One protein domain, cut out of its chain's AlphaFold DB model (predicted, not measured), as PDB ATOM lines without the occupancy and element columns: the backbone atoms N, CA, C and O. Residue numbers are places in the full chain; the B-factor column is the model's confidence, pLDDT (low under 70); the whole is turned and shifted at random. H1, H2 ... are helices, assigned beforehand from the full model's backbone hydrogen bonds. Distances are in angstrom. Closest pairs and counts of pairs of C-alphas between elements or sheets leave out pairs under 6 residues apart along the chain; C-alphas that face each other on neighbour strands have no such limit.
ATOM      1  N   TRP A 666     -12.556 -20.151  23.739       86.56
ATOM      2  CA  TRP A 666     -13.425 -18.987  23.965       86.56
ATOM      3  C   TRP A 666     -14.318 -19.149  25.202       86.56
ATOM      4  O   TRP A 666     -14.351 -18.276  26.063       86.56
ATOM      5  N   TYR A 667     -14.992 -20.293  25.359       84.25
ATOM      6  CA  TYR A 667     -15.869 -20.528  26.516       84.25
ATOM      7  C   TYR A 667     -15.191 -20.372  27.897       84.25
ATOM      8  O   TYR A 667     -15.802 -19.737  28.760       84.25
ATOM      9  N   PRO A 668     -13.975 -20.898  28.159       87.50
ATOM     10  CA  PRO A 668     -13.242 -20.597  29.388       87.50
ATOM     11  C   PRO A 668     -12.654 -19.179  29.433       87.50
ATOM     12  O   PRO A 668     -12.586 -18.618  30.528       87.50
ATOM     13  N   LEU A 669     -12.304 -18.548  28.301       89.19
ATOM     14  CA  LEU A 669     -11.941 -17.121  28.276       89.19
ATOM     15  C   LEU A 669     -13.109 -16.240  28.752       89.19
ATOM     16  O   LEU A 669     -12.913 -15.407  29.635       89.19
ATOM     17  N   GLU A 670     -14.344 -16.512  28.314       88.44
ATOM     18  CA  GLU A 670     -15.564 -15.862  28.828       88.44
ATOM     19  C   GLU A 670     -15.824 -16.090  30.336       88.44
ATOM     20  O   GLU A 670     -16.796 -15.563  30.890       88.44
ATOM     21  N   LYS A 671     -15.050 -16.956  30.997       88.69
ATOM     22  CA  LYS A 671     -15.131 -17.239  32.439       88.69
ATOM     23  C   LYS A 671     -13.832 -16.887  33.177       88.69
ATOM     24  O   LYS A 671     -13.758 -17.119  34.380       88.69
ATOM     25  N   ASN A 672     -12.838 -16.314  32.483       91.00
ATOM     26  CA  ASN A 672     -11.482 -16.058  32.987       91.00
ATOM     27  C   ASN A 672     -10.814 -17.326  33.582       91.00
ATOM     28  O   ASN A 672     -10.013 -17.270  34.514       91.00
ATOM     29  N   ASP A 673     -11.151 -18.503  33.045       91.56
ATOM     30  CA  ASP A 673     -10.604 -19.794  33.469       91.56
ATOM     31  C   ASP A 673      -9.357 -20.131  32.647       91.56
ATOM     32  O   ASP A 673      -9.342 -20.993  31.762       91.56
ATOM     33  N   LEU A 674      -8.273 -19.414  32.939       92.12
ATOM     34  CA  LEU A 674      -6.999 -19.581  32.240       92.12
ATOM     35  C   LEU A 674      -6.362 -20.969  32.462       92.12
ATOM     36  O   LEU A 674      -5.446 -21.335  31.726       92.12
ATOM     37  N   GLN A 675      -6.842 -21.762  33.432       92.50
ATOM     38  CA  GLN A 675      -6.395 -23.145  33.628       92.50
ATOM     39  C   GLN A 675      -7.087 -24.095  32.646       92.50
ATOM     40  O   GLN A 675      -6.394 -24.876  31.991       92.50
ATOM     41  N   LEU A 676      -8.411 -23.988  32.461       88.19
ATOM     42  CA  LEU A 676      -9.091 -24.746  31.407       88.19
ATOM     43  C   LEU A 676      -8.625 -24.301  30.013       88.19
ATOM     44  O   LEU A 676      -8.374 -25.159  29.171       88.19
ATOM     45  N   CYS A 677      -8.395 -22.999  29.786       89.94
ATOM     46  CA  CYS A 677      -7.792 -22.513  28.536       89.94
ATOM     47  C   CYS A 677      -6.447 -23.200  28.248       89.94
ATOM     48  O   CYS A 677      -6.237 -23.718  27.152       89.94
ATOM     49  N   LYS A 678      -5.551 -23.257  29.247       92.12
ATOM     50  CA  LYS A 678      -4.250 -23.931  29.138       92.12
ATOM     51  C   LYS A 678      -4.390 -25.417  28.819       92.12
ATOM     52  O   LYS A 678      -3.617 -25.949  28.029       92.12
ATOM     53  N   HIS A 679      -5.348 -26.091  29.447       89.81
ATOM     54  CA  HIS A 679      -5.570 -27.514  29.229       89.81
ATOM     55  C   HIS A 679      -6.100 -27.801  27.816       89.81
ATOM     56  O   HIS A 679      -5.529 -28.629  27.110       89.81
ATOM     57  N   ILE A 680      -7.098 -27.041  27.357       86.19
ATOM     58  CA  ILE A 680      -7.611 -27.136  25.985       86.19
ATOM     59  C   ILE A 680      -6.507 -26.804  24.972       86.19
ATOM     60  O   ILE A 680      -6.366 -27.523  23.993       86.19
ATOM     61  N   ALA A 681      -5.660 -25.799  25.218       87.88
ATOM     62  CA  ALA A 681      -4.520 -25.483  24.348       87.88
ATOM     63  C   ALA A 681      -3.471 -26.616  24.257       87.88
ATOM     64  O   ALA A 681      -2.798 -26.752  23.231       87.88
ATOM     65  N   ASN A 682      -3.345 -27.449  25.298       88.25
ATOM     66  CA  ASN A 682      -2.510 -28.653  25.264       88.25
ATOM     67  C   ASN A 682      -3.173 -29.796  24.474       88.25
ATOM     68  O   ASN A 682      -2.471 -30.484  23.745       88.25
ATOM     69  N   LEU A 683      -4.495 -29.984  24.605       83.62
ATOM     70  CA  LEU A 683      -5.258 -31.011  23.873       83.62
ATOM     71  C   LEU A 683      -5.508 -30.665  22.396       83.62
ATOM     72  O   LEU A 683      -5.668 -31.564  21.580       83.62
ATOM     73  N   LEU A 684      -5.581 -29.376  22.060       81.88
ATOM     74  CA  LEU A 684      -5.855 -28.861  20.719       81.88
ATOM     75  C   LEU A 684      -4.811 -29.397  19.721       81.88
ATOM     76  O   LEU A 684      -3.641 -29.023  19.848       81.88
ATOM     77  N   PRO A 685      -5.179 -30.223  18.722       82.19
ATOM     78  CA  PRO A 685      -4.202 -30.798  17.801       82.19
ATOM     79  C   PRO A 685      -3.450 -29.725  17.012       82.19
ATOM     80  O   PRO A 685      -4.025 -28.701  16.639       82.19
ATOM     81  N   ASN A 686      -2.177 -29.966  16.705       81.31
ATOM     82  CA  ASN A 686      -1.326 -29.005  15.996       81.31
ATOM     83  C   ASN A 686      -1.885 -28.644  14.606       81.31
ATOM     84  O   ASN A 686      -1.783 -27.494  14.191       81.31
ATOM     85  N   HIS A 687      -2.610 -29.566  13.962       76.19
ATOM     86  CA  HIS A 687      -3.413 -29.291  12.763       76.19
ATOM     87  C   HIS A 687      -4.349 -28.077  12.923       76.19
ATOM     88  O   HIS A 687      -4.368 -27.185  12.077       76.19
ATOM     89  N   GLU A 688      -5.101 -28.009  14.025       78.06
ATOM     90  CA  GLU A 688      -6.033 -26.905  14.283       78.06
ATOM     91  C   GLU A 688      -5.288 -25.618  14.652       78.06
ATOM     92  O   GLU A 688      -5.677 -24.536  14.219       78.06
ATOM     93  N   LYS A 689      -4.170 -25.731  15.382       80.31
ATOM     94  CA  LYS A 689      -3.284 -24.595  15.698       80.31
ATOM     95  C   LYS A 689      -2.668 -23.953  14.448       80.31
ATOM     96  O   LYS A 689      -2.279 -22.786  14.491       80.31
ATOM     97  N   GLU A 690      -2.536 -24.707  13.356       77.00
ATOM     98  CA  GLU A 690      -1.841 -24.261  12.148       77.00
ATOM     99  C   GLU A 690      -2.746 -23.928  10.957       77.00
ATOM    100  O   GLU A 690      -2.328 -23.109  10.134       77.00
ATOM    101  N   ASN A 691      -3.953 -24.503  10.884       73.75
ATOM    102  CA  ASN A 691      -4.844 -24.388   9.722       73.75
ATOM    103  C   ASN A 691      -6.237 -23.803  10.034       73.75
ATOM    104  O   ASN A 691      -6.938 -23.389   9.110       73.75
ATOM    105  N   ASN A 692      -6.660 -23.740  11.301       81.62
ATOM    106  CA  ASN A 692      -7.968 -23.202  11.693       81.62
ATOM    107  C   ASN A 692      -7.801 -21.778  12.251       81.62
ATOM    108  O   ASN A 692      -7.252 -21.589  13.340       81.62
ATOM    109  N   LEU A 693      -8.264 -20.768  11.501       86.25
ATOM    110  CA  LEU A 693      -8.131 -19.352  11.877       86.25
ATOM    111  C   LEU A 693      -8.763 -19.062  13.244       86.25
ATOM    112  O   LEU A 693      -8.109 -18.488  14.108       86.25
ATOM    113  N   ILE A 694     -10.002 -19.500  13.475       86.69
ATOM    114  CA  ILE A 694     -10.742 -19.179  14.705       86.69
ATOM    115  C   ILE A 694     -10.082 -19.859  15.920       86.69
ATOM    116  O   ILE A 694      -9.887 -19.221  16.956       86.69
ATOM    117  N   ALA A 695      -9.637 -21.115  15.772       85.19
ATOM    118  CA  ALA A 695      -8.872 -21.808  16.815       85.19
ATOM    119  C   ALA A 695      -7.526 -21.111  17.095       85.19
ATOM    120  O   ALA A 695      -7.126 -20.971  18.251       85.19
ATOM    121  N   SER A 696      -6.852 -20.629  16.044       89.12
ATOM    122  CA  SER A 696      -5.602 -19.868  16.150       89.12
ATOM    123  C   SER A 696      -5.801 -18.532  16.874       89.12
ATOM    124  O   SER A 696      -5.004 -18.193  17.745       89.12
ATOM    125  N   GLY A 697      -6.872 -17.795  16.559       91.44
ATOM    126  CA  GLY A 697      -7.218 -16.525  17.206       91.44
ATOM    127  C   GLY A 697      -7.499 -16.731  18.689       91.44
ATOM    128  O   GLY A 697      -6.852 -16.124  19.535       91.44
ATOM    129  N   ASN A 698      -8.344 -17.707  19.026       90.88
ATOM    130  CA  ASN A 698      -8.646 -18.048  20.416       90.88
ATOM    131  C   ASN A 698      -7.433 -18.567  21.208       90.88
ATOM    132  O   ASN A 698      -7.296 -18.265  22.397       90.88
ATOM    133  N   LEU A 699      -6.504 -19.278  20.559       92.19
ATOM    134  CA  LEU A 699      -5.210 -19.626  21.149       92.19
ATOM    135  C   LEU A 699      -4.343 -18.379  21.398       92.19
ATOM    136  O   LEU A 699      -3.754 -18.256  22.473       92.19
ATOM    137  N   ALA A 700      -4.284 -17.442  20.449       94.50
ATOM    138  CA  ALA A 700      -3.540 -16.190  20.582       94.50
ATOM    139  C   ALA A 700      -4.135 -15.263  21.658       94.50
ATOM    140  O   ALA A 700      -3.375 -14.677  22.434       94.50
ATOM    141  N   HIS A 701      -5.467 -15.199  21.784       95.00
ATOM    142  CA  HIS A 701      -6.172 -14.495  22.862       95.00
ATOM    143  C   HIS A 701      -5.739 -15.041  24.219       95.00
ATOM    144  O   HIS A 701      -5.257 -14.285  25.066       95.00
ATOM    145  N   TYR A 702      -5.811 -16.366  24.400       94.25
ATOM    146  CA  TYR A 702      -5.347 -17.040  25.614       94.25
ATOM    147  C   TYR A 702      -3.863 -16.778  25.912       94.25
ATOM    148  O   TYR A 702      -3.520 -16.443  27.051       94.25
ATOM    149  N   LEU A 703      -2.975 -16.895  24.922       95.56
ATOM    150  CA  LEU A 703      -1.543 -16.636  25.101       95.56
ATOM    151  C   LEU A 703      -1.298 -15.178  25.526       95.56
ATOM    152  O   LEU A 703      -0.569 -14.927  26.487       95.56
ATOM    153  N   LEU A 704      -1.982 -14.214  24.907       96.00
ATOM    154  CA  LEU A 704      -1.859 -12.797  25.242       96.00
ATOM    155  C   LEU A 704      -2.331 -12.501  26.680       96.00
ATOM    156  O   LEU A 704      -1.594 -11.890  27.466       96.00
ATOM    157  N   VAL A 705      -3.525 -12.969  27.068       94.69
ATOM    158  CA  VAL A 705      -4.062 -12.711  28.418       94.69
ATOM    159  C   VAL A 705      -3.316 -13.487  29.509       94.69
ATOM    160  O   VAL A 705      -3.138 -12.951  30.604       94.69
ATOM    161  N   SER A 706      -2.761 -14.668  29.211       93.88
ATOM    162  CA  SER A 706      -1.901 -15.423  30.140       93.88
ATOM    163  C   SER A 706      -0.470 -14.874  30.262       93.88
ATOM    164  O   SER A 706       0.177 -15.112  31.280       93.88
ATOM    165  N   GLY A 707      -0.003 -14.057  29.308       93.19
ATOM    166  CA  GLY A 707       1.297 -13.366  29.358       93.19
ATOM    167  C   GLY A 707       2.373 -13.916  28.413       93.19
ATOM    168  O   GLY A 707       3.493 -13.414  28.404       93.19
ATOM    169  N   GLU A 708       2.034 -14.893  27.577       95.50
ATOM    170  CA  GLU A 708       2.862 -15.442  26.496       95.50
ATOM    171  C   GLU A 708       2.832 -14.512  25.261       95.50
ATOM    172  O   GLU A 708       2.468 -14.903  24.150       95.50
ATOM    173  N   HIS A 709       3.168 -13.236  25.483       94.50
ATOM    174  CA  HIS A 709       2.929 -12.133  24.547       94.50
ATOM    175  C   HIS A 709       3.570 -12.335  23.165       94.50
ATOM    176  O   HIS A 709       2.927 -12.057  22.158       94.50
ATOM    177  N   GLU A 710       4.810 -12.824  23.100       95.69
ATOM    178  CA  GLU A 710       5.543 -12.982  21.834       95.69
ATOM    179  C   GLU A 710       4.858 -14.011  20.919       95.69
ATOM    180  O   GLU A 710       4.525 -13.688  19.780       95.69
ATOM    181  N   LYS A 711       4.511 -15.186  21.464       95.44
ATOM    182  CA  LYS A 711       3.795 -16.264  20.756       95.44
ATOM    183  C   LYS A 711       2.425 -15.816  20.241       95.44
ATOM    184  O   LYS A 711       2.022 -16.184  19.141       95.44
ATOM    185  N   ALA A 712       1.703 -15.003  21.016       96.38
ATOM    186  CA  ALA A 712       0.431 -14.438  20.569       96.38
ATOM    187  C   ALA A 712       0.619 -13.521  19.347       96.38
ATOM    188  O   ALA A 712      -0.088 -13.656  18.352       96.38
ATOM    189  N   ILE A 713       1.613 -12.624  19.390       97.50
ATOM    190  CA  ILE A 713       1.938 -11.702  18.290       97.50
ATOM    191  C   ILE A 713       2.422 -12.446  17.037       97.50
ATOM    192  O   ILE A 713       2.091 -12.029  15.928       97.50
ATOM    193  N   GLU A 714       3.149 -13.555  17.184       96.06
ATOM    194  CA  GLU A 714       3.510 -14.435  16.063       96.06
ATOM    195  C   GLU A 714       2.267 -15.016  15.369       96.06
ATOM    196  O   GLU A 714       2.165 -14.936  14.145       96.06
ATOM    197  N   ILE A 715       1.288 -15.520  16.131       94.38
ATOM    198  CA  ILE A 715       0.045 -16.078  15.575       94.38
ATOM    199  C   ILE A 715      -0.801 -14.992  14.891       94.38
ATOM    200  O   ILE A 715      -1.243 -15.199  13.761       94.38
ATOM    201  N   TYR A 716      -0.989 -13.820  15.514       96.00
ATOM    202  CA  TYR A 716      -1.733 -12.724  14.877       96.00
ATOM    203  C   TYR A 716      -1.076 -12.262  13.567       96.00
ATOM    204  O   TYR A 716      -1.789 -11.988  12.605       96.00
ATOM    205  N   ARG A 717       0.264 -12.223  13.498       94.94
ATOM    206  CA  ARG A 717       1.002 -11.879  12.269       94.94
ATOM    207  C   ARG A 717       0.957 -12.974  11.204       94.94
ATOM    208  O   ARG A 717       0.945 -12.640  10.025       94.94
ATOM    209  N   LYS A 718       0.919 -14.260  11.585       91.50
ATOM    210  CA  LYS A 718       0.895 -15.403  10.646       91.50
ATOM    211  C   LYS A 718      -0.271 -15.325   9.650       91.50
ATOM    212  O   LYS A 718      -0.120 -15.766   8.513       91.50
ATOM    213  N   TYR A 719      -1.406 -14.765  10.069       88.88
ATOM    214  CA  TYR A 719      -2.624 -14.665   9.259       88.88
ATOM    215  C   TYR A 719      -3.055 -13.214   8.975       88.88
ATOM    216  O   TYR A 719      -4.195 -12.981   8.573       88.88
ATOM    217  N   ASP A 720      -2.169 -12.232   9.174       89.69
ATOM    218  CA  ASP A 720      -2.498 -10.828   8.918       89.69
ATOM    219  C   ASP A 720      -2.896 -10.602   7.448       89.69
ATOM    220  O   ASP A 720      -2.317 -11.180   6.525       89.69
ATOM    221  N   GLY A 721      -3.951  -9.813   7.232       83.38
ATOM    222  CA  GLY A 721      -4.563  -9.622   5.913       83.38
ATOM    223  C   GLY A 721      -5.399 -10.794   5.364       83.38
ATOM    224  O   GLY A 721      -5.867 -10.697   4.231       83.38
ATOM    225  N   LYS A 722      -5.626 -11.888   6.110       87.31
ATOM    226  CA  LYS A 722      -6.578 -12.942   5.698       87.31
ATOM    227  C   LYS A 722      -8.037 -12.547   5.951       87.31
ATOM    228  O   LYS A 722      -8.344 -11.836   6.904       87.31
ATOM    229  N   GLN A 723      -8.937 -13.066   5.116       84.81
ATOM    230  CA  GLN A 723     -10.379 -13.089   5.378       84.81
ATOM    231  C   GLN A 723     -10.736 -14.256   6.309       84.81
ATOM    232  O   GLN A 723     -10.126 -15.323   6.216       84.81
ATOM    233  N   VAL A 724     -11.730 -14.064   7.179       82.88
ATOM    234  CA  VAL A 724     -12.352 -15.144   7.972       82.88
ATOM    235  C   VAL A 724     -13.625 -15.640   7.283       82.88
ATOM    236  O   VAL A 724     -13.882 -16.841   7.240       82.88
ATOM    237  N   ASN A 725     -14.395 -14.712   6.716       83.50
ATOM    238  CA  ASN A 725     -15.502 -14.943   5.790       83.50
ATOM    239  C   ASN A 725     -15.591 -13.741   4.824       83.50
ATOM    240  O   ASN A 725     -14.703 -12.889   4.824       83.50
ATOM    241  N   ASP A 726     -16.643 -13.661   4.011       76.75
ATOM    242  CA  ASP A 726     -16.783 -12.615   2.984       76.75
ATOM    243  C   ASP A 726     -17.014 -11.195   3.551       76.75
ATOM    244  O   ASP A 726     -16.825 -10.210   2.837       76.75
ATOM    245  N   GLU A 727     -17.389 -11.073   4.831       87.31
ATOM    246  CA  GLU A 727     -17.712  -9.804   5.508       87.31
ATOM    247  C   GLU A 727     -16.666  -9.364   6.555       87.31
ATOM    248  O   GLU A 727     -16.607  -8.183   6.895       87.31
ATOM    249  N   ILE A 728     -15.860 -10.290   7.094       89.50
ATOM    250  CA  ILE A 728     -15.022 -10.081   8.289       89.50
ATOM    251  C   ILE A 728     -13.566 -10.485   8.020       89.50
ATOM    252  O   ILE A 728     -13.262 -11.664   7.792       89.50
ATOM    253  N   THR A 729     -12.641  -9.523   8.147       92.44
ATOM    254  CA  THR A 729     -11.200  -9.800   8.080       92.44
ATOM    255  C   THR A 729     -10.663 -10.369   9.397       92.44
ATOM    256  O   THR A 729     -11.250 -10.217  10.471       92.44
ATOM    257  N   TRP A 730      -9.476 -10.971   9.335       93.62
ATOM    258  CA  TRP A 730      -8.713 -11.417  10.499       93.62
ATOM    259  C   TRP A 730      -8.478 -10.305  11.531       93.62
ATOM    260  O   TRP A 730      -8.583 -10.554  12.732       93.62
ATOM    261  N   LYS A 731      -8.198  -9.074  11.082       95.19
ATOM    262  CA  LYS A 731      -8.028  -7.917  11.974       95.19
ATOM    263  C   LYS A 731      -9.340  -7.595  12.690       95.19
ATOM    264  O   LYS A 731      -9.339  -7.423  13.906       95.19
ATOM    265  N   ASP A 732     -10.444  -7.530  11.949       94.62
ATOM    266  CA  ASP A 732     -11.736  -7.085  12.485       94.62
ATOM    267  C   ASP A 732     -12.290  -8.066  13.523       94.62
ATOM    268  O   ASP A 732     -12.742  -7.633  14.583       94.62
ATOM    269  N   LEU A 733     -12.165  -9.379  13.274       93.81
ATOM    270  CA  LEU A 733     -12.516 -10.417  14.249       93.81
ATOM    271  C   LEU A 733     -11.731 -10.239  15.557       93.81
ATOM    272  O   LEU A 733     -12.325 -10.083  16.619       93.81
ATOM    273  N   ASN A 734     -10.395 -10.208  15.486       95.31
ATOM    274  CA  ASN A 734      -9.568 -10.149  16.693       95.31
ATOM    275  C   ASN A 734      -9.728  -8.818  17.459       95.31
ATOM    276  O   ASN A 734      -9.601  -8.803  18.683       95.31
ATOM    277  N   LEU A 735     -10.038  -7.706  16.778       95.88
ATOM    278  CA  LEU A 735     -10.378  -6.437  17.433       95.88
ATOM    279  C   LEU A 735     -11.738  -6.494  18.148       95.88
ATOM    280  O   LEU A 735     -11.845  -6.004  19.273       95.88
ATOM    281  N   GLN A 736     -12.754  -7.111  17.537       94.81
ATOM    282  CA  GLN A 736     -14.048  -7.346  18.184       94.81
ATOM    283  C   GLN A 736     -13.887  -8.252  19.417       94.81
ATOM    284  O   GLN A 736     -14.373  -7.911  20.497       94.81
ATOM    285  N   ASP A 737     -13.127  -9.342  19.286       94.19
ATOM    286  CA  ASP A 737     -12.818 -10.262  20.382       94.19
ATOM    287  C   ASP A 737     -12.111  -9.549  21.548       94.19
ATOM    288  O   ASP A 737     -12.468  -9.758  22.709       94.19
ATOM    289  N   PHE A 738     -11.144  -8.661  21.272       95.50
ATOM    290  CA  PHE A 738     -10.502  -7.841  22.307       95.50
ATOM    291  C   PHE A 738     -11.522  -6.965  23.050       95.50
ATOM    292  O   PHE A 738     -11.487  -6.896  24.281       95.50
ATOM    293  N   GLU A 739     -12.448  -6.315  22.340       94.56
ATOM    294  CA  GLU A 739     -13.495  -5.497  22.963       94.56
ATOM    295  C   GLU A 739     -14.514  -6.327  23.755       94.56
ATOM    296  O   GLU A 739     -15.101  -5.814  24.710       94.56
ATOM    297  N   ASP A 740     -14.756  -7.593  23.417       93.31
ATOM    298  CA  ASP A 740     -15.574  -8.499  24.234       93.31
ATOM    299  C   ASP A 740     -14.817  -9.035  25.459       93.31
ATOM    300  O   ASP A 740     -15.355  -8.998  26.568       93.31
ATOM    301  N   LEU A 741     -13.541  -9.405  25.328       92.50
ATOM    302  CA  LEU A 741     -12.715  -9.878  26.446       92.50
ATOM    303  C   LEU A 741     -12.458  -8.796  27.515       92.50
ATOM    304  O   LEU A 741     -12.437  -9.114  28.707       92.50
ATOM    305  N   LYS A 742     -12.370  -7.512  27.138       92.44
ATOM    306  CA  LYS A 742     -12.315  -6.380  28.093       92.44
ATOM    307  C   LYS A 742     -13.532  -6.288  29.018       92.44
ATOM    308  O   LYS A 742     -13.421  -5.796  30.137       92.44
ATOM    309  N   LYS A 743     -14.701  -6.763  28.573       91.75
ATOM    310  CA  LYS A 743     -15.939  -6.757  29.376       91.75
ATOM    311  C   LYS A 743     -15.910  -7.816  30.488       91.75
ATOM    312  O   LYS A 743     -16.745  -7.770  31.389       91.75
ATOM    313  N   ILE A 744     -14.966  -8.760  30.422       88.31
ATOM    314  CA  ILE A 744     -14.813  -9.892  31.348       88.31
ATOM    315  C   ILE A 744     -13.704  -9.633  32.381       88.31
ATOM    316  O   ILE A 744     -13.882  -9.968  33.554       88.31
ATOM    317  N   ALA A 745     -12.574  -9.043  31.978       88.50
ATOM    318  CA  ALA A 745     -11.458  -8.732  32.874       88.50
ATOM    319  C   ALA A 745     -10.577  -7.576  32.363       88.50
ATOM    320  O   ALA A 745     -10.551  -7.268  31.172       88.50
ATOM    321  N   ASP A 746      -9.819  -6.962  33.278       90.25
ATOM    322  CA  ASP A 746      -8.863  -5.898  32.961       90.25
ATOM    323  C   ASP A 746      -7.641  -6.455  32.211       90.25
ATOM    324  O   ASP A 746      -6.697  -7.000  32.793       90.25
ATOM    325  N   TYR A 747      -7.699  -6.333  30.887       92.44
ATOM    326  CA  TYR A 747      -6.642  -6.690  29.945       92.44
ATOM    327  C   TYR A 747      -6.284  -5.517  29.011       92.44
ATOM    328  O   TYR A 747      -5.580  -5.721  28.020       92.44
ATOM    329  N   ASP A 748      -6.754  -4.295  29.292       90.88
ATOM    330  CA  ASP A 748      -6.693  -3.164  28.350       90.88
ATOM    331  C   ASP A 748      -5.254  -2.859  27.904       90.88
ATOM    332  O   ASP A 748      -4.976  -2.774  26.708       90.88
ATOM    333  N   GLU A 749      -4.300  -2.803  28.841       93.06
ATOM    334  CA  GLU A 749      -2.878  -2.598  28.523       93.06
ATOM    335  C   GLU A 749      -2.319  -3.702  27.605       93.06
ATOM    336  O   GLU A 749      -1.496  -3.427  26.728       93.06
ATOM    337  N   LYS A 750      -2.776  -4.952  27.756       94.38
ATOM    338  CA  LYS A 750      -2.314  -6.079  26.933       94.38
ATOM    339  C   LYS A 750      -2.813  -5.959  25.498       94.38
ATOM    340  O   LYS A 750      -2.016  -6.106  24.570       94.38
ATOM    341  N   PHE A 751      -4.098  -5.656  25.318       95.50
ATOM    342  CA  PHE A 751      -4.697  -5.485  23.995       95.50
ATOM    343  C   PHE A 751      -4.169  -4.230  23.289       95.50
ATOM    344  O   PHE A 751      -3.768  -4.316  22.132       95.50
ATOM    345  N   GLN A 752      -4.046  -3.093  23.982       94.38
ATOM    346  CA  GLN A 752      -3.484  -1.864  23.397       94.38
ATOM    347  C   GLN A 752      -2.020  -2.042  22.958       94.38
ATOM    348  O   GLN A 752      -1.630  -1.586  21.879       94.38
ATOM    349  N   ASN A 753      -1.203  -2.752  23.746       94.69
ATOM    350  CA  ASN A 753       0.159  -3.096  23.331       94.69
ATOM    351  C   ASN A 753       0.175  -4.064  22.134       94.69
ATOM    352  O   ASN A 753       1.012  -3.897  21.248       94.69
ATOM    353  N   ALA A 754      -0.752  -5.027  22.058       95.94
ATOM    354  CA  ALA A 754      -0.857  -5.931  20.914       95.94
ATOM    355  C   ALA A 754      -1.247  -5.196  19.622       95.94
ATOM    356  O   ALA A 754      -0.513  -5.280  18.641       95.94
ATOM    357  N   ILE A 755      -2.321  -4.396  19.643       96.25
ATOM    358  CA  ILE A 755      -2.773  -3.559  18.514       96.25
ATOM    359  C   ILE A 755      -1.607  -2.726  17.962       96.25
ATOM    360  O   ILE A 755      -1.324  -2.740  16.762       96.25
ATOM    361  N   LYS A 756      -0.858  -2.068  18.856       95.25
ATOM    362  CA  LYS A 756       0.314  -1.251  18.515       95.25
ATOM    363  C   LYS A 756       1.479  -2.054  17.919       95.25
ATOM    364  O   LYS A 756       2.172  -1.541  17.045       95.25
ATOM    365  N   LEU A 757       1.720  -3.284  18.383       95.00
ATOM    366  CA  LEU A 757       2.767  -4.175  17.855       95.00
ATOM    367  C   LEU A 757       2.388  -4.827  16.516       95.00
ATOM    368  O   LEU A 757       3.279  -5.231  15.765       95.00
ATOM    369  N   LEU A 758       1.094  -4.936  16.225       94.62
ATOM    370  CA  LEU A 758       0.552  -5.456  14.967       94.62
ATOM    371  C   LEU A 758       0.345  -4.351  13.921       94.62
ATOM    372  O   LEU A 758       0.299  -4.634  12.733       94.62
ATOM    373  N   GLY A 759       0.268  -3.086  14.345       93.75
ATOM    374  CA  GLY A 759      -0.037  -1.962  13.457       93.75
ATOM    375  C   GLY A 759      -1.528  -1.840  13.125       93.75
ATOM    376  O   GLY A 759      -1.883  -1.088  12.220       93.75
ATOM    377  N   TRP A 760      -2.393  -2.533  13.874       93.12
ATOM    378  CA  TRP A 760      -3.849  -2.613  13.704       93.12
ATOM    379  C   TRP A 760      -4.603  -1.330  14.123       93.12
ATOM    380  O   TRP A 760      -5.685  -1.404  14.701       93.12
ATOM    381  N   ASN A 761      -4.032  -0.161  13.823       73.62
ATOM    382  CA  ASN A 761      -4.642   1.158  14.043       73.62
ATOM    383  C   ASN A 761      -5.814   1.441  13.082       73.62
ATOM    384  O   ASN A 761      -6.005   0.647  12.128       73.62
TER     385      ASN A 761
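Overview. This is residues 666 to 761 of the 761 residues of an uncharacterized protein of Cyclobacterium qasimii (UniProt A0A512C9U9). H4, the longest helix, runs through the middle; H5 folds back beside it, and the pair H6 and H7 crosses over one side of H4 and H5. These four form an up-and-down bundle, each running against the one before it, while H2 and H3 pack on H4 on the side away from H7, with the small H1 beside H2. The 96 printed residues hold seven named helices, H1 to H7 in order, and no named strand, class all helix. The whole is compact and rounded, with a radius of gyration of the C-alphas of 12.5 A and spans of 31 by 31 by 24 A.

Arrangement. The hub is H4, residues 693 to 706, touching four helices. With H5, residues 709 to 718, it makes a helical hairpin at a shallow tilt of 18 degrees; the closest C-alphas, of Ala 700 and Ala 712, are 4.3 A apart. H2, residues 674 to 683, touches H4 at a steep tilt of 43 degrees, with C-alphas 677 and 702 closest at 6.7 A. H3, residues 686 to 691, touches H4 only at the corner, C-alphas 689 and 696 being closest at 5.3 A. H7, residues 748 to 758, touches H5 at a steep tilt of 44 degrees, with C-alphas 713 and 754 closest at 6.9 A; it touches H4 only at their ends, and only just, with 3 pairs of C-alphas within 8 A. H6, residues 730 to 741, is close to H7 but not clearly touching, C-alphas 738 and 751 being closest at 6.5 A. Every O i to N i+4 pair is within hydrogen-bond range in H2 to H7.

Along the chain. H1, residues 666 to 669, begins at C-alpha (-13.425, -18.987, 23.965). H4 is 19.7 A long, H6 16.5 A and H7 15.4 A, ending at C-alpha 758 (0.552, -5.456, 14.967).

Size, cuts and confidence. The link H5 to H6 is long, with 11 residues. The printed part has no cut, and no printed residue is under 70 in pLDDT.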